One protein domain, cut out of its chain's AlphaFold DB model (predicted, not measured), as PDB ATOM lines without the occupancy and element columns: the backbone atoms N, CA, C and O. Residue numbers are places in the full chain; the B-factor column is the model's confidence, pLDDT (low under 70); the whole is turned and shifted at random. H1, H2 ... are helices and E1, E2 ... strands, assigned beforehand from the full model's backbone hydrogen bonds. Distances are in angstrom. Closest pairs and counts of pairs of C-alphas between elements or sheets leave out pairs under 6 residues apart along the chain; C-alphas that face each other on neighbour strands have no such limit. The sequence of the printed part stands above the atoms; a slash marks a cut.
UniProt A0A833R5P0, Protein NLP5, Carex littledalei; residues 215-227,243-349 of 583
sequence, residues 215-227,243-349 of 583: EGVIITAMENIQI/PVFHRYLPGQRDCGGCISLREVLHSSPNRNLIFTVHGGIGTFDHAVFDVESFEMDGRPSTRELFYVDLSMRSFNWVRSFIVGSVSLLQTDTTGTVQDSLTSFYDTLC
ATOM      1  N   GLU A 215       6.955  35.692 -16.323       68.06
ATOM      2  CA  GLU A 215       6.068  36.458 -17.197       68.06
ATOM      3  C   GLU A 215       6.518  36.315 -18.654       68.06
ATOM      4  O   GLU A 215       5.683  36.097 -19.520       68.06
ATOM      5  N   GLY A 216       7.831  36.305 -18.911       69.81
ATOM      6  CA  GLY A 216       8.398  36.003 -20.227       69.81
ATOM      7  C   GLY A 216       8.096  34.580 -20.701       69.81
ATOM      8  O   GLY A 216       7.629  34.408 -21.816       69.81
ATOM      9  N   VAL A 217       8.281  33.558 -19.859       72.81
ATOM     10  CA  VAL A 217       7.963  32.160 -20.199       72.81
ATOM     11  C   VAL A 217       6.492  32.023 -20.582       72.81
ATOM     12  O   VAL A 217       6.181  31.418 -21.602       72.81
ATOM     13  N   ILE A 218       5.588  32.613 -19.798       67.12
ATOM     14  CA  ILE A 218       4.149  32.529 -20.049       67.12
ATOM     15  C   ILE A 218       3.780  33.346 -21.293       67.12
ATOM     16  O   ILE A 218       3.130  32.810 -22.183       67.12
ATOM     17  N   ILE A 219       4.214  34.604 -21.407       73.94
ATOM     18  CA  ILE A 219       3.915  35.468 -22.561       73.94
ATOM     19  C   ILE A 219       4.456  34.846 -23.850       73.94
ATOM     20  O   ILE A 219       3.700  34.670 -24.799       73.94
ATOM     21  N   THR A 220       5.717  34.418 -23.869       75.50
ATOM     22  CA  THR A 220       6.336  33.795 -25.044       75.50
ATOM     23  C   THR A 220       5.685  32.456 -25.384       75.50
ATOM     24  O   THR A 220       5.432  32.186 -26.558       75.50
ATOM     25  N   ALA A 221       5.334  31.628 -24.389       73.31
ATOM     26  CA  ALA A 221       4.562  30.412 -24.644       73.31
ATOM     27  C   ALA A 221       3.219  30.732 -25.312       73.31
ATOM     28  O   ALA A 221       2.762  29.978 -26.160       73.31
ATOM     29  N   MET A 222       2.597  31.854 -24.960       69.12
ATOM     30  CA  MET A 222       1.303  32.267 -25.487       69.12
ATOM     31  C   MET A 222       1.366  32.940 -26.862       69.12
ATOM     32  O   MET A 222       0.511  32.668 -27.706       69.12
ATOM     33  N   GLU A 223       2.384  33.761 -27.112       74.25
ATOM     34  CA  GLU A 223       2.662  34.382 -28.413       74.25
ATOM     35  C   GLU A 223       3.021  33.328 -29.467       74.25
ATOM     36  O   GLU A 223       2.497  33.358 -30.582       74.25
ATOM     37  N   ASN A 224       3.825  32.327 -29.096       64.12
ATOM     38  CA  ASN A 224       4.212  31.244 -30.005       64.12
ATOM     39  C   ASN A 224       3.002  30.435 -30.506       64.12
ATOM     40  O   ASN A 224       2.989  29.993 -31.653       64.12
ATOM     41  N   ILE A 225       1.938  30.311 -29.704       66.81
ATOM     42  CA  ILE A 225       0.696  29.632 -30.116       66.81
ATOM     43  C   ILE A 225      -0.081  30.453 -31.155       66.81
ATOM     44  O   ILE A 225      -0.713  29.888 -32.048       66.81
ATOM     45  N   GLN A 226      -0.061  31.787 -31.061       59.62
ATOM     46  CA  GLN A 226      -0.751  32.659 -32.022       59.62
ATOM     47  C   GLN A 226      -0.075  32.644 -33.405       59.62
ATOM     48  O   GLN A 226      -0.744  32.800 -34.432       59.62
ATOM     49  N   ILE A 227       1.237  32.399 -33.449       52.47
ATOM     50  CA  ILE A 227       2.013  32.310 -34.693       52.47
ATOM     51  C   ILE A 227       1.732  30.989 -35.431       52.47
ATOM     52  O   ILE A 227       1.565  30.991 -36.649       52.47
ATOM     53  N   PRO A 243      -4.973  36.232 -22.559       47.66
ATOM     54  CA  PRO A 243      -4.961  35.569 -21.261       47.66
ATOM     55  C   PRO A 243      -5.064  36.624 -20.167       47.66
ATOM     56  O   PRO A 243      -4.184  37.463 -20.005       47.66
ATOM     57  N   VAL A 244      -6.139  36.593 -19.390       50.31
ATOM     58  CA  VAL A 244      -6.233  37.495 -18.251       50.31
ATOM     59  C   VAL A 244      -5.346  36.930 -17.142       50.31
ATOM     60  O   VAL A 244      -5.692  35.950 -16.482       50.31
ATOM     61  N   PHE A 245      -4.173  37.540 -16.987       59.62
ATOM     62  CA  PHE A 245      -3.213  37.255 -15.929       59.62
ATOM     63  C   PHE A 245      -3.777  37.695 -14.577       59.62
ATOM     64  O   PHE A 245      -4.179  38.848 -14.395       59.62
ATOM     65  N   HIS A 246      -3.768  36.798 -13.595       57.75
ATOM     66  CA  HIS A 246      -4.110  37.150 -12.222       57.75
ATOM     67  C   HIS A 246      -3.030  36.639 -11.270       57.75
ATOM     68  O   HIS A 246      -2.951  35.442 -10.998       57.75
ATOM     69  N   ARG A 247      -2.223  37.560 -10.731       56.03
ATOM     70  CA  ARG A 247      -1.461  37.313  -9.501       56.03
ATOM     71  C   ARG A 247      -2.476  37.115  -8.374       56.03
ATOM     72  O   ARG A 247      -3.333  37.979  -8.181       56.03
ATOM     73  N   TYR A 248      -2.420  35.995  -7.662       60.97
ATOM     74  CA  TYR A 248      -3.411  35.674  -6.630       60.97
ATOM     75  C   TYR A 248      -2.759  35.195  -5.332       60.97
ATOM     76  O   TYR A 248      -1.629  34.707  -5.327       60.97
ATOM     77  N   LEU A 249      -3.473  35.365  -4.217       50.84
ATOM     78  CA  LEU A 249      -3.046  34.873  -2.905       50.84
ATOM     79  C   LEU A 249      -3.585  33.449  -2.666       50.84
ATOM     80  O   LEU A 249      -4.724  33.162  -3.061       50.84
ATOM     81  N   PRO A 250      -2.826  32.559  -1.994       46.34
ATOM     82  CA  PRO A 250      -3.315  31.239  -1.596       46.34
ATOM     83  C   PRO A 250      -4.671  31.344  -0.877       46.34
ATOM     84  O   PRO A 250      -4.793  32.071   0.106       46.34
ATOM     85  N   GLY A 251      -5.701  30.649  -1.376       48.06
ATOM     86  CA  GLY A 251      -7.057  30.657  -0.796       48.06
ATOM     87  C   GLY A 251      -8.066  31.630  -1.428       48.06
ATOM     88  O   GLY A 251      -9.209  31.678  -0.988       48.06
ATOM     89  N   GLN A 252      -7.693  32.384  -2.470       48.09
ATOM     90  CA  GLN A 252      -8.619  33.268  -3.201       48.09
ATOM     91  C   GLN A 252      -9.501  32.528  -4.232       48.09
ATOM     92  O   GLN A 252     -10.521  33.060  -4.673       48.09
ATOM     93  N   ARG A 253      -9.118  31.308  -4.629       54.41
ATOM     94  CA  ARG A 253      -9.923  30.403  -5.460       54.41
ATOM     95  C   ARG A 253      -9.798  28.974  -4.943       54.41
ATOM     96  O   ARG A 253      -8.695  28.506  -4.656       54.41
ATOM     97  N   ASP A 254     -10.929  28.287  -4.868       51.31
ATOM     98  CA  ASP A 254     -11.031  26.948  -4.294       51.31
ATOM     99  C   ASP A 254     -10.597  25.894  -5.322       51.31
ATOM    100  O   ASP A 254     -11.413  25.246  -5.970       51.31
ATOM    101  N   CYS A 255      -9.289  25.681  -5.464       63.31
ATOM    102  CA  CYS A 255      -8.740  24.584  -6.272       63.31
ATOM    103  C   CYS A 255      -8.927  23.190  -5.618       63.31
ATOM    104  O   CYS A 255      -8.453  22.177  -6.125       63.31
ATOM    105  N   GLY A 256      -9.633  23.102  -4.485       58.62
ATOM    106  CA  GLY A 256      -9.804  21.862  -3.715       58.62
ATOM    107  C   GLY A 256     -10.589  20.749  -4.424       58.62
ATOM    108  O   GLY A 256     -10.631  19.633  -3.912       58.62
ATOM    109  N   GLY A 257     -11.212  21.042  -5.573       59.41
ATOM    110  CA  GLY A 257     -11.951  20.077  -6.394       59.41
ATOM    111  C   GLY A 257     -11.287  19.688  -7.719       59.41
ATOM    112  O   GLY A 257     -11.816  18.815  -8.404       59.41
ATOM    113  N   CYS A 258     -10.167  20.312  -8.097       74.38
ATOM    114  CA  CYS A 258      -9.490  20.015  -9.360       74.38
ATOM    115  C   CYS A 258      -8.482  18.873  -9.198       74.38
ATOM    116  O   CYS A 258      -7.862  18.720  -8.145       74.38
ATOM    117  N   ILE A 259      -8.297  18.081 -10.256       73.06
ATOM    118  CA  ILE A 259      -7.293  17.017 -10.289       73.06
ATOM    119  C   ILE A 259      -6.041  17.568 -10.972       73.06
ATOM    120  O   ILE A 259      -6.123  18.152 -12.055       73.06
ATOM    121  N   SER A 260      -4.880  17.377 -10.345       79.75
ATOM    122  CA  SER A 260      -3.593  17.697 -10.961       79.75
ATOM    123  C   SER A 260      -3.328  16.726 -12.104       79.75
ATOM    124  O   SER A 260      -3.211  15.517 -11.919       79.75
ATOM    125  N   LEU A 261      -3.304  17.289 -13.303       77.38
ATOM    126  CA  LEU A 261      -3.193  16.586 -14.566       77.38
ATOM    127  C   LEU A 261      -1.720  16.406 -14.961       77.38
ATOM    128  O   LEU A 261      -1.313  15.312 -15.338       77.38
ATOM    129  N   ARG A 262      -0.904  17.455 -14.820       84.31
ATOM    130  CA  ARG A 262       0.545  17.406 -15.055       84.31
ATOM    131  C   ARG A 262       1.255  18.367 -14.124       84.31
ATOM    132  O   ARG A 262       0.743  19.459 -13.885       84.31
ATOM    133  N   GLU A 263       2.431  17.975 -13.658       86.19
ATOM    134  CA  GLU A 263       3.287  18.800 -12.819       86.19
ATOM    135  C   GLU A 263       4.705  18.820 -13.392       86.19
ATOM    136  O   GLU A 263       5.275  17.780 -13.733       86.19
ATOM    137  N   VAL A 264       5.259  20.021 -13.529       88.19
ATOM    138  CA  VAL A 264       6.617  20.251 -14.015       88.19
ATOM    139  C   VAL A 264       7.320  21.154 -13.021       88.19
ATOM    140  O   VAL A 264       6.893  22.280 -12.785       88.19
ATOM    141  N   LEU A 265       8.404  20.654 -12.445       88.75
ATOM    142  CA  LEU A 265       9.247  21.372 -11.506       88.75
ATOM    143  C   LEU A 265      10.518  21.820 -12.230       88.75
ATOM    144  O   LEU A 265      11.286  20.990 -12.704       88.75
ATOM    145  N   HIS A 266      10.770  23.121 -12.284       88.88
ATOM    146  CA  HIS A 266      12.054  23.686 -12.690       88.88
ATOM    147  C   HIS A 266      12.759  24.251 -11.454       88.88
ATOM    148  O   HIS A 266      12.255  25.177 -10.819       88.88
ATOM    149  N   SER A 267      13.923  23.701 -11.118       86.38
ATOM    150  CA  SER A 267      14.732  24.122  -9.971       86.38
ATOM    151  C   SER A 267      16.042  24.738 -10.452       86.38
ATOM    152  O   SER A 267      16.864  24.046 -11.051       86.38
ATOM    153  N   SER A 268      16.221  26.033 -10.210       84.00
ATOM    154  CA  SER A 268      17.461  26.788 -10.396       84.00
ATOM    155  C   SER A 268      18.059  27.153  -9.024       84.00
ATOM    156  O   SER A 268      17.366  27.074  -8.006       84.00
ATOM    157  N   PRO A 269      19.334  27.580  -8.955       77.38
ATOM    158  CA  PRO A 269      19.989  27.963  -7.701       77.38
ATOM    159  C   PRO A 269      19.243  29.032  -6.897       77.38
ATOM    160  O   PRO A 269      19.324  29.042  -5.671       77.38
ATOM    161  N   ASN A 270      18.515  29.914  -7.585       80.62
ATOM    162  CA  ASN A 270      17.849  31.067  -6.987       80.62
ATOM    163  C   ASN A 270      16.320  30.989  -7.102       80.62
ATOM    164  O   ASN A 270      15.634  31.906  -6.649       80.62
ATOM    165  N   ARG A 271      15.763  29.930  -7.707       85.06
ATOM    166  CA  ARG A 271      14.323  29.824  -7.947       85.06
ATOM    167  C   ARG A 271      13.849  28.387  -8.122       85.06
ATOM    168  O   ARG A 271      14.358  27.645  -8.951       85.06
ATOM    169  N   ASN A 272      12.764  28.038  -7.447       86.75
ATOM    170  CA  ASN A 272      11.956  26.868  -7.761       86.75
ATOM    171  C   ASN A 272      10.650  27.320  -8.411       86.75
ATOM    172  O   ASN A 272       9.986  28.226  -7.921       86.75
ATOM    173  N   LEU A 273      10.280  26.684  -9.514       88.06
ATOM    174  CA  LEU A 273       9.035  26.923 -10.231       88.06
ATOM    175  C   LEU A 273       8.300  25.597 -10.376       88.06
ATOM    176  O   LEU A 273       8.823  24.669 -10.988       88.06
ATOM    177  N   ILE A 274       7.084  25.524  -9.848       88.25
ATOM    178  CA  ILE A 274       6.162  24.405 -10.026       88.25
ATOM    179  C   ILE A 274       5.061  24.856 -10.983       88.25
ATOM    180  O   ILE A 274       4.244  25.718 -10.664       88.25
ATOM    181  N   PHE A 275       5.051  24.276 -12.174       89.75
ATOM    182  CA  PHE A 275       4.008  24.448 -13.170       89.75
ATOM    183  C   PHE A 275       3.043  23.270 -13.077       89.75
ATOM    184  O   PHE A 275       3.399  22.138 -13.408       89.75
ATOM    185  N   THR A 276       1.813  23.532 -12.646       87.44
ATOM    186  CA  THR A 276       0.779  22.507 -12.502       87.44
ATOM    187  C   THR A 276      -0.410  22.814 -13.396       87.44
ATOM    188  O   THR A 276      -0.987  23.898 -13.357       87.44
ATOM    189  N   VAL A 277      -0.814  21.831 -14.194       87.19
ATOM    190  CA  VAL A 277      -2.040  21.883 -14.992       87.19
ATOM    191  C   VAL A 277      -3.127  21.134 -14.246       87.19
ATOM    192  O   VAL A 277      -2.918  20.001 -13.813       87.19
ATOM    193  N   HIS A 278      -4.291  21.752 -14.118       85.88
ATOM    194  CA  HIS A 278      -5.453  21.230 -13.415       85.88
ATOM    195  C   HIS A 278      -6.621  21.002 -14.373       85.88
ATOM    196  O   HIS A 278      -6.831  21.756 -15.330       85.88
ATOM    197  N   GLY A 279      -7.405  19.963 -14.106       80.12
ATOM    198  CA  GLY A 279      -8.581  19.645 -14.903       80.12
ATOM    199  C   GLY A 279      -9.287  18.373 -14.457       80.12
ATOM    200  O   GLY A 279      -9.123  17.898 -13.331       80.12
ATOM    201  N   GLY A 280     -10.059  17.810 -15.381       70.88
ATOM    202  CA  GLY A 280     -10.802  16.571 -15.205       70.88
ATOM    203  C   GLY A 280     -10.731  15.691 -16.451       70.88
ATOM    204  O   GLY A 280      -9.990  15.950 -17.398       70.88
ATOM    205  N   ILE A 281     -11.522  14.619 -16.471       65.62
ATOM    206  CA  ILE A 281     -11.575  13.710 -17.621       65.62
ATOM    207  C   ILE A 281     -12.068  14.493 -18.850       65.62
ATOM    208  O   ILE A 281     -13.194  14.991 -18.865       65.62
ATOM    209  N   GLY A 282     -11.207  14.624 -19.865       66.31
ATOM    210  CA  GLY A 282     -11.505  15.299 -21.134       66.31
ATOM    211  C   GLY A 282     -11.663  16.823 -21.058       66.31
ATOM    212  O   GLY A 282     -12.158  17.420 -22.011       66.31
ATOM    213  N   THR A 283     -11.286  17.458 -19.945       74.38
ATOM    214  CA  THR A 283     -11.445  18.908 -19.728       74.38
ATOM    215  C   THR A 283     -10.238  19.499 -19.002       74.38
ATOM    216  O   THR A 283      -9.621  18.839 -18.166       74.38
ATOM    217  N   PHE A 284      -9.906  20.751 -19.319       82.31
ATOM    218  CA  PHE A 284      -8.869  21.521 -18.633       82.31
ATOM    219  C   PHE A 284      -9.525  22.686 -17.906       82.31
ATOM    220  O   PHE A 284     -10.310  23.410 -18.512       82.31
ATOM    221  N   ASP A 285      -9.190  22.874 -16.634       82.38
ATOM    222  CA  ASP A 285      -9.756  23.955 -15.830       82.38
ATOM    223  C   ASP A 285      -8.820  25.162 -15.854       82.38
ATOM    224  O   ASP A 285      -9.192  26.251 -16.294       82.38
ATOM    225  N   HIS A 286      -7.585  24.971 -15.389       86.38
ATOM    226  CA  HIS A 286      -6.616  26.049 -15.240       86.38
ATOM    227  C   HIS A 286      -5.181  25.535 -15.117       86.38
ATOM    228  O   HIS A 286      -4.945  24.356 -14.871       86.38
ATOM    229  N   ALA A 287      -4.220  26.438 -15.279       88.00
ATOM    230  CA  ALA A 287      -2.819  26.210 -14.963       88.00
ATOM    231  C   ALA A 287      -2.364  27.155 -13.848       88.00
ATOM    232  O   ALA A 287      -2.786  28.312 -13.786       88.00
ATOM    233  N   VAL A 288      -1.494  26.644 -12.986       87.12
ATOM    234  CA  VAL A 288      -0.870  27.369 -11.883       87.12
ATOM    235  C   VAL A 288       0.639  27.340 -12.068       87.12
ATOM    236  O   VAL A 288       1.205  26.281 -12.333       87.12
ATOM    237  N   PHE A 289       1.284  28.490 -11.906       86.81
ATOM    238  CA  PHE A 289       2.730  28.581 -11.736       86.81
ATOM    239  C   PHE A 289       3.000  29.066 -10.319       86.81
ATOM    240  O   PHE A 289       2.627  30.184  -9.972       86.81
ATOM    241  N   ASP A 290       3.606  28.219  -9.503       87.06
ATOM    242  CA  ASP A 290       4.023  28.529  -8.141       87.06
ATOM    243  C   ASP A 290       5.534  28.717  -8.123       87.06
ATOM    244  O   ASP A 290       6.288  27.831  -8.523       87.06
ATOM    245  N   VAL A 291       5.970  29.899  -7.723       86.94
ATOM    246  CA  VAL A 291       7.338  30.367  -7.901       86.94
ATOM    247  C   VAL A 291       7.878  30.742  -6.550       86.94
ATOM    248  O   VAL A 291       7.344  31.634  -5.907       86.94
ATOM    249  N   GLU A 292       8.964  30.117  -6.143       86.12
ATOM    250  CA  GLU A 292       9.674  30.431  -4.917       86.12
ATOM    251  C   GLU A 292      11.088  30.881  -5.270       86.12
ATOM    252  O   GLU A 292      11.849  30.128  -5.870       86.12
ATOM    253  N   SER A 293      11.437  32.118  -4.934       84.50
ATOM    254  CA  SER A 293      12.776  32.675  -5.149       84.50
ATOM    255  C   SER A 293      13.595  32.609  -3.867       84.50
ATOM    256  O   SER A 293      13.060  32.845  -2.783       84.50
ATOM    257  N   PHE A 294      14.893  32.349  -3.989       81.06
ATOM    258  CA  PHE A 294      15.827  32.211  -2.877       81.06
ATOM    259  C   PHE A 294      16.862  33.338  -2.881       81.06
ATOM    260  O   PHE A 294      17.365  33.746  -3.927       81.06
ATOM    261  N   GLU A 295      17.186  33.838  -1.692       78.12
ATOM    262  CA  GLU A 295      18.330  34.722  -1.468       78.12
ATOM    263  C   GLU A 295      19.648  33.925  -1.458       78.12
ATOM    264  O   GLU A 295      19.658  32.701  -1.338       78.12
ATOM    265  N   MET A 296      20.790  34.619  -1.549       72.75
ATOM    266  CA  MET A 296      22.128  33.994  -1.561       72.75
ATOM    267  C   MET A 296      22.442  33.139  -0.318       72.75
ATOM    268  O   MET A 296      23.393  32.359  -0.333       72.75
ATOM    269  N   ASP A 297      21.678  33.284   0.766       72.38
ATOM    270  CA  ASP A 297      21.786  32.485   1.989       72.38
ATOM    271  C   ASP A 297      20.881  31.234   1.993       72.38
ATOM    272  O   ASP A 297      20.840  30.503   2.986       72.38
ATOM    273  N   GLY A 298      20.175  30.971   0.886       65.69
ATOM    274  CA  GLY A 298      19.273  29.834   0.709       65.69
ATOM    275  C   GLY A 298      17.903  30.009   1.367       65.69
ATOM    276  O   GLY A 298      17.151  29.038   1.466       65.69
ATOM    277  N   ARG A 299      17.557  31.212   1.847       71.75
ATOM    278  CA  ARG A 299      16.226  31.487   2.409       71.75
ATOM    279  C   ARG A 299      15.234  31.863   1.310       71.75
ATOM    280  O   ARG A 299      15.607  32.612   0.407       71.75
ATOM    281  N   PRO A 300      13.970  31.400   1.381       71.56
ATOM    282  CA  PRO A 300      12.942  31.841   0.450       71.56
ATOM    283  C   PRO A 300      12.656  33.331   0.682       71.56
ATOM    284  O   PRO A 300      12.270  33.737   1.780       71.56
ATOM    285  N   SER A 301      12.880  34.142  -0.347       77.50
ATOM    286  CA  SER A 301      12.701  35.596  -0.336       77.50
ATOM    287  C   SER A 301      11.272  35.976  -0.713       77.50
ATOM    288  O   SER A 301      10.602  36.741  -0.018       77.50
ATOM    289  N   THR A 302      10.764  35.386  -1.797       79.44
ATOM    290  CA  THR A 302       9.446  35.703  -2.351       79.44
ATOM    291  C   THR A 302       8.787  34.458  -2.911       79.44
ATOM    292  O   THR A 302       9.438  33.672  -3.596       79.44
ATOM    293  N   ARG A 303       7.480  34.308  -2.665       81.62
ATOM    294  CA  ARG A 303       6.646  33.301  -3.322       81.62
ATOM    295  C   ARG A 303       5.559  33.975  -4.148       81.62
ATOM    296  O   ARG A 303       4.778  34.763  -3.611       81.62
ATOM    297  N   GLU A 304       5.514  33.689  -5.440       82.00
ATOM    298  CA  GLU A 304       4.557  34.255  -6.387       82.00
ATOM    299  C   GLU A 304       3.750  33.143  -7.054       82.00
ATOM    300  O   GLU A 304       4.295  32.142  -7.500       82.00
ATOM    301  N   LEU A 305       2.431  33.326  -7.111       79.62
ATOM    302  CA  LEU A 305       1.508  32.387  -7.737       79.62
ATOM    303  C   LEU A 305       0.833  33.062  -8.927       79.62
ATOM    304  O   LEU A 305       0.197  34.115  -8.783       79.62
ATOM    305  N   PHE A 306       0.947  32.430 -10.088       79.69
ATOM    306  CA  PHE A 306       0.321  32.862 -11.331       79.69
ATOM    307  C   PHE A 306      -0.742  31.864 -11.758       79.69
ATOM    308  O   PHE A 306      -0.575  30.654 -11.620       79.69
ATOM    309  N   TYR A 307      -1.836  32.392 -12.294       80.69
ATOM    310  CA  TYR A 307      -2.985  31.618 -12.739       80.69
ATOM    311  C   TYR A 307      -3.277  31.887 -14.212       80.69
ATOM    312  O   TYR A 307      -3.316  33.044 -14.636       80.69
ATOM    313  N   VAL A 308      -3.559  30.821 -14.959       83.75
ATOM    314  CA  VAL A 308      -4.013  30.875 -16.353       83.75
ATOM    315  C   VAL A 308      -5.309  30.079 -16.488       83.75
ATOM    316  O   VAL A 308      -5.352  28.893 -16.166       83.75
ATOM    317  N   ASP A 309      -6.372  30.721 -16.977       82.00
ATOM    318  CA  ASP A 309      -7.651  30.054 -17.253       82.00
ATOM    319  C   ASP A 309      -7.561  29.220 -18.542       82.00
ATOM    320  O   ASP A 309      -7.257  29.748 -19.618       82.00
ATOM    321  N   LEU A 310      -7.833  27.917 -18.432       85.56
ATOM    322  CA  LEU A 310      -7.809  26.970 -19.550       85.56
ATOM    323  C   LEU A 310      -9.215  26.518 -19.970       85.56
ATOM    324  O   LEU A 310      -9.356  25.890 -21.017       85.56
ATOM    325  N   SER A 311     -10.257  26.881 -19.215       77.00
ATOM    326  CA  SER A 311     -11.624  26.354 -19.364       77.00
ATOM    327  C   SER A 311     -12.282  26.643 -20.717       77.00
ATOM    328  O   SER A 311     -13.167  25.910 -21.158       77.00
ATOM    329  N   MET A 312     -11.844  27.704 -21.400       70.44
ATOM    330  CA  MET A 312     -12.347  28.116 -22.716       70.44
ATOM    331  C   MET A 312     -11.382  27.808 -23.868       70.44
ATOM    332  O   MET A 312     -11.622  28.221 -25.003       70.44
ATOM    333  N   ARG A 313     -10.266  27.124 -23.599       77.62
ATOM    334  CA  ARG A 313      -9.224  26.869 -24.598       77.62
ATOM    335  C   ARG A 313      -9.441  25.518 -25.276       77.62
ATOM    336  O   ARG A 313      -9.889  24.555 -24.660       77.62
ATOM    337  N   SER A 314      -9.135  25.447 -26.573       76.88
ATOM    338  CA  SER A 314      -9.223  24.185 -27.313       76.88
ATOM    339  C   SER A 314      -8.151  23.204 -26.833       76.88
ATOM    340  O   SER A 314      -7.098  23.607 -26.341       76.88
ATOM    341  N   PHE A 315      -8.384  21.903 -27.016       76.69
ATOM    342  CA  PHE A 315      -7.407  20.875 -26.644       76.69
ATOM    343  C   PHE A 315      -6.031  21.122 -27.286       76.69
ATOM    344  O   PHE A 315      -5.012  21.078 -26.600       76.69
ATOM    345  N   ASN A 316      -6.006  21.432 -28.587       77.31
ATOM    346  CA  ASN A 316      -4.763  21.720 -29.306       77.31
ATOM    347  C   ASN A 316      -4.067  22.964 -28.753       77.31
ATOM    348  O   ASN A 316      -2.855  22.953 -28.588       77.31
ATOM    349  N   TRP A 317      -4.836  23.989 -28.385       85.06
ATOM    350  CA  TRP A 317      -4.283  25.174 -27.741       85.06
ATOM    351  C   TRP A 317      -3.614  24.822 -26.411       85.06
ATOM    352  O   TRP A 317      -2.466  25.193 -26.189       85.06
ATOM    353  N   VAL A 318      -4.293  24.061 -25.542       84.06
ATOM    354  CA  VAL A 318      -3.745  23.676 -24.229       84.06
ATOM    355  C   VAL A 318      -2.520  22.784 -24.400       84.06
ATOM    356  O   VAL A 318      -1.528  22.950 -23.695       84.06
ATOM    357  N   ARG A 319      -2.541  21.876 -25.380       82.31
ATOM    358  CA  ARG A 319      -1.383  21.053 -25.734       82.31
ATOM    359  C   ARG A 319      -0.190  21.913 -26.150       82.31
ATOM    360  O   ARG A 319       0.878  21.731 -25.569       82.31
ATOM    361  N   SER A 320      -0.362  22.831 -27.101       78.50
ATOM    362  CA  SER A 320       0.713  23.721 -27.555       78.50
ATOM    363  C   SER A 320       1.207  24.633 -26.432       78.50
ATOM    364  O   SER A 320       2.411  24.802 -26.280       78.50
ATOM    365  N   PHE A 321       0.313  25.133 -25.576       85.50
ATOM    366  CA  PHE A 321       0.673  25.922 -24.398       85.50
ATOM    367  C   PHE A 321       1.561  25.154 -23.421       85.50
ATOM    368  O   PHE A 321       2.610  25.652 -23.014       85.50
ATOM    369  N   ILE A 322       1.170  23.929 -23.066       85.00
ATOM    370  CA  ILE A 322       1.949  23.087 -22.157       85.00
ATOM    371  C   ILE A 322       3.303  22.747 -22.786       85.00
ATOM    372  O   ILE A 322       4.329  22.893 -22.132       85.00
ATOM    373  N   VAL A 323       3.324  22.317 -24.053       84.31
ATOM    374  CA  VAL A 323       4.567  21.959 -24.756       84.31
ATOM    375  C   VAL A 323       5.500  23.163 -24.875       84.31
ATOM    376  O   VAL A 323       6.688  23.031 -24.588       84.31
ATOM    377  N   GLY A 324       4.975  24.332 -25.242       83.88
ATOM    378  CA  GLY A 324       5.741  25.573 -25.347       83.88
ATOM    379  C   GLY A 324       6.308  26.015 -24.000       83.88
ATOM    380  O   GLY A 324       7.498  26.295 -23.906       83.88
ATOM    381  N   SER A 325       5.495  25.980 -22.940       84.19
ATOM    382  CA  SER A 325       5.933  26.326 -21.580       84.19
ATOM    383  C   SER A 325       7.040  25.391 -21.092       84.19
ATOM    384  O   SER A 325       8.072  25.850 -20.613       84.19
ATOM    385  N   VAL A 326       6.869  24.076 -21.261       84.12
ATOM    386  CA  VAL A 326       7.879  23.086 -20.852       84.12
ATOM    387  C   VAL A 326       9.152  23.212 -21.681       84.12
ATOM    388  O   VAL A 326      10.237  23.134 -21.118       84.12
ATOM    389  N   SER A 327       9.041  23.458 -22.988       83.94
ATOM    390  CA  SER A 327      10.212  23.655 -23.851       83.94
ATOM    391  C   SER A 327      11.008  24.887 -23.427       83.94
ATOM    392  O   SER A 327      12.227  24.810 -23.333       83.94
ATOM    393  N   LEU A 328      10.336  25.992 -23.091       83.62
ATOM    394  CA  LEU A 328      10.995  27.191 -22.567       83.62
ATOM    395  C   LEU A 328      11.711  26.907 -21.239       83.62
ATOM    396  O   LEU A 328      12.870  27.282 -21.081       83.62
ATOM    397  N   LEU A 329      11.078  26.169 -20.324       83.81
ATOM    398  CA  LEU A 329      11.722  25.747 -19.074       83.81
ATOM    399  C   LEU A 329      12.914  24.809 -19.312       83.81
ATOM    400  O   LEU A 329      13.887  24.866 -18.575       83.81
ATOM    401  N   GLN A 330      12.870  23.962 -20.341       82.62
ATOM    402  CA  GLN A 330      13.985  23.088 -20.718       82.62
ATOM    403  C   GLN A 330      15.131  23.839 -21.405       82.62
ATOM    404  O   GLN A 330      16.271  23.382 -21.356       82.62
ATOM    405  N   THR A 331      14.844  24.968 -22.058       79.62
ATOM    406  CA  THR A 331      15.881  25.843 -22.629       79.62
ATOM    407  C   THR A 331      16.573  26.710 -21.583       79.62
ATOM    408  O   THR A 331      17.630  27.271 -21.873       79.62
ATOM    409  N   ASP A 332      16.009  26.817 -20.378       79.38
ATOM    410  CA  ASP A 332      16.656  27.508 -19.270       79.38
ATOM    411  C   ASP A 332      17.868  26.691 -18.792       79.38
ATOM    412  O   ASP A 332      17.749  25.617 -18.205       79.38
ATOM    413  N   THR A 333      19.068  27.193 -19.087       72.19
ATOM    414  CA  THR A 333      20.337  26.528 -18.739       72.19
ATOM    415  C   THR A 333      20.718  26.701 -17.270       72.19
ATOM    416  O   THR A 333      21.698  26.108 -16.816       72.19
ATOM    417  N   THR A 334      19.962  27.507 -16.520       76.19
ATOM    418  CA  THR A 334      20.265  27.832 -15.122       76.19
ATOM    419  C   THR A 334      19.787  26.770 -14.135       76.19
ATOM    420  O   THR A 334      20.228  26.783 -12.987       76.19
ATOM    421  N   GLY A 335      18.915  25.846 -14.548       78.62
ATOM    422  CA  GLY A 335      18.262  24.901 -13.650       78.62
ATOM    423  C   GLY A 335      18.067  23.499 -14.218       78.62
ATOM    424  O   GLY A 335      18.417  23.181 -15.352       78.62
ATOM    425  N   THR A 336      17.508  22.624 -13.385       82.81
ATOM    426  CA  THR A 336      17.083  21.275 -13.769       82.81
ATOM    427  C   THR A 336      15.565  21.213 -13.857       82.81
ATOM    428  O   THR A 336      14.878  21.644 -12.929       82.81
ATOM    429  N   VAL A 337      15.044  20.627 -14.935       84.88
ATOM    430  CA  VAL A 337      13.612  20.354 -15.106       84.88
ATOM    431  C   VAL A 337      13.311  18.905 -14.739       84.88
ATOM    432  O   VAL A 337      13.899  17.978 -15.296       84.88
ATOM    433  N   GLN A 338      12.357  18.712 -13.837       82.62
ATOM    434  CA  GLN A 338      11.713  17.440 -13.551       82.62
ATOM    435  C   GLN A 338      10.271  17.503 -14.039       82.62
ATOM    436  O   GLN A 338       9.523  18.414 -13.699       82.62
ATOM    437  N   ASP A 339       9.876  16.529 -14.845       83.19
ATOM    438  CA  ASP A 339       8.549  16.471 -15.445       83.19
ATOM    439  C   ASP A 339       7.900  15.149 -15.054       83.19
ATOM    440  O   ASP A 339       8.478  14.083 -15.277       83.19
ATOM    441  N   SER A 340       6.698  15.202 -14.487       74.62
ATOM    442  CA  SER A 340       5.954  14.017 -14.054       74.62
ATOM    443  C   SER A 340       5.388  13.192 -15.227       74.62
ATOM    444  O   SER A 340       4.454  12.409 -15.041       74.62
ATOM    445  N   LEU A 341       5.892  13.382 -16.455       66.50
ATOM    446  CA  LEU A 341       5.479  12.658 -17.654       66.50
ATOM    447  C   LEU A 341       5.593  11.146 -17.438       66.50
ATOM    448  O   LEU A 341       6.677  10.569 -17.494       66.50
ATOM    449  N   THR A 342       4.459  10.471 -17.253       49.06
ATOM    450  CA  THR A 342       4.436   9.003 -17.364       49.06
ATOM    451  C   THR A 342       3.321   8.437 -18.249       49.06
ATOM    452  O   THR A 342       3.494   7.343 -18.759       49.06
ATOM    453  N   SER A 343       2.237   9.151 -18.570       46.94
ATOM    454  CA  SER A 343       1.262   8.683 -19.592       46.94
ATOM    455  C   SER A 343       0.210   9.738 -19.972       46.94
ATOM    456  O   SER A 343      -0.893   9.414 -20.425       46.94
ATOM    457  N   PHE A 344       0.529  11.015 -19.739       51.28
ATOM    458  CA  PHE A 344      -0.450  12.098 -19.643       51.28
ATOM    459  C   PHE A 344      -1.280  12.300 -20.919       51.28
ATOM    460  O   PHE A 344      -2.507  12.362 -20.859       51.28
ATOM    461  N   TYR A 345      -0.625  12.345 -22.081       51.72
ATOM    462  CA  TYR A 345      -1.330  12.477 -23.354       51.72
ATOM    463  C   TYR A 345      -1.958  11.151 -23.785       51.72
ATOM    464  O   TYR A 345      -3.129  11.145 -24.134       51.72
ATOM    465  N   ASP A 346      -1.273  10.015 -23.678       47.56
ATOM    466  CA  ASP A 346      -1.805   8.748 -24.208       47.56
ATOM    467  C   ASP A 346      -3.090   8.282 -23.504       47.56
ATOM    468  O   ASP A 346      -3.976   7.717 -24.144       47.56
ATOM    469  N   THR A 347      -3.245   8.589 -22.212       44.91
ATOM    470  CA  THR A 347      -4.428   8.179 -21.433       44.91
ATOM    471  C   THR A 347      -5.609   9.150 -21.589       44.91
ATOM    472  O   THR A 347      -6.759   8.726 -21.534       44.91
ATOM    473  N   LEU A 348      -5.349  10.447 -21.815       49.25
ATOM    474  CA  LEU A 348      -6.390  11.463 -22.058       49.25
ATOM    475  C   LEU A 348      -6.738  11.637 -23.551       49.25
ATOM    476  O   LEU A 348      -7.781  12.209 -23.860       49.25
ATOM    477  N   CYS A 349      -5.889  11.160 -24.474       47.47
ATOM    478  CA  CYS A 349      -6.006  11.378 -25.928       47.47
ATOM    479  C   CYS A 349      -6.395  10.135 -26.742       47.47
ATOM    480  O   CYS A 349      -6.514  10.252 -27.965       47.47
TER     481      CYS A 349
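What this domain is: This is residues 215 to 227 and 243 to 349 of the 583 residues of the protein "Protein NLP5" of Carex littledalei (UniProt A0A833R5P0). A long, twisted sheet of five strands has one long helix, H2, running lengthwise over one face, and a second helix, H1, packs slantwise on H2. The short helix H3 sits at the end of the printed part and only grazes the sheet, while residues 243 to 258 make a loop with no named element, paired briefly with edge strand E4 before entering E1. The 120 printed residues hold three named helices and five named strands, in the order H1 E1 E2 E3 E4 H2 E5 H3. The sheet runs E4 E3 E2 E1 E5, antiparallel throughout, and the class is mixed, helices and strands. The whole is compact, with a radius of gyration of the C-alphas of 14.4 A and spans of 44 by 32 by 29 A.

Where its parts are: H1, residues 215 to 227, begins at C-alpha 215 (6.068, 36.458, -17.197) and is 18.4 A long. E1, residues 259 to 268, is 26.6 A long and bends by 55 degrees at residue 262. E2, residues 271 to 280, measures 29.3 A, E3, residues 283 to 294, 34.7 A, and E4, residues 300 to 309, 27.2 A. H2, residues 315 to 331, is 24.1 A long and begins at C-alpha 315 (-7.407, 20.875, -26.644). E5 covers residues 336 to 339, and H3, residues 344 to 349, ends at C-alpha 349 (-6.006, 11.378, -25.928).

How they stand to each other: E1 to E4 form a meander, each strand the antiparallel neighbour of the one before. In the hairpin of E1 and E2, N 264 and O 275 are 2.8 A apart, within hydrogen-bond range; in that of E2 and E3, N 274 and O 290, 2.8 A; in that of E3 and E4, N 289 and O 306, 2.9 A. Edge strand E5 is antiparallel to E1, with N 265 and O 338 at 2.8 A. Residues 246 to 247 pair antiparallel with residues 306 to 307 of E4. H2 is on the sheet in two layers, a helix on one face, at a height of 9.6 A over the sheet; it lies over E1 and only just over E2, with 3 C-alphas, and runs along the strands, at 8 degrees to E1 on the local plane. H1 touches H2, closest at the C-alphas of Ala 221 and Gly 324, 5.0 A, at a steep tilt of 48 degrees, opposite ways. H1 is only just not on the sheet, with 4 pairs of C-alphas within 10 A. H3 only grazes the sheet with residues 344 to 348 and is apart from H1 and H2. Every O i to N i+4 pair is within hydrogen-bond range in H2, against 7 of 9 in H1 and 1 of 2 in H3.

The domain as a whole: The two C-alphas farthest apart, those of Asp 297 and Cys 349, are 44.7 A apart. Residues 228 to 242 are not printed, and C-alphas 227 and 243 are 15.5 A apart across the cut. Of the links that are printed whole, each is tight. The mean pLDDT of the printed part is 74.0; 35 residues are under 70, among them 243 to 257 and 341 to 349.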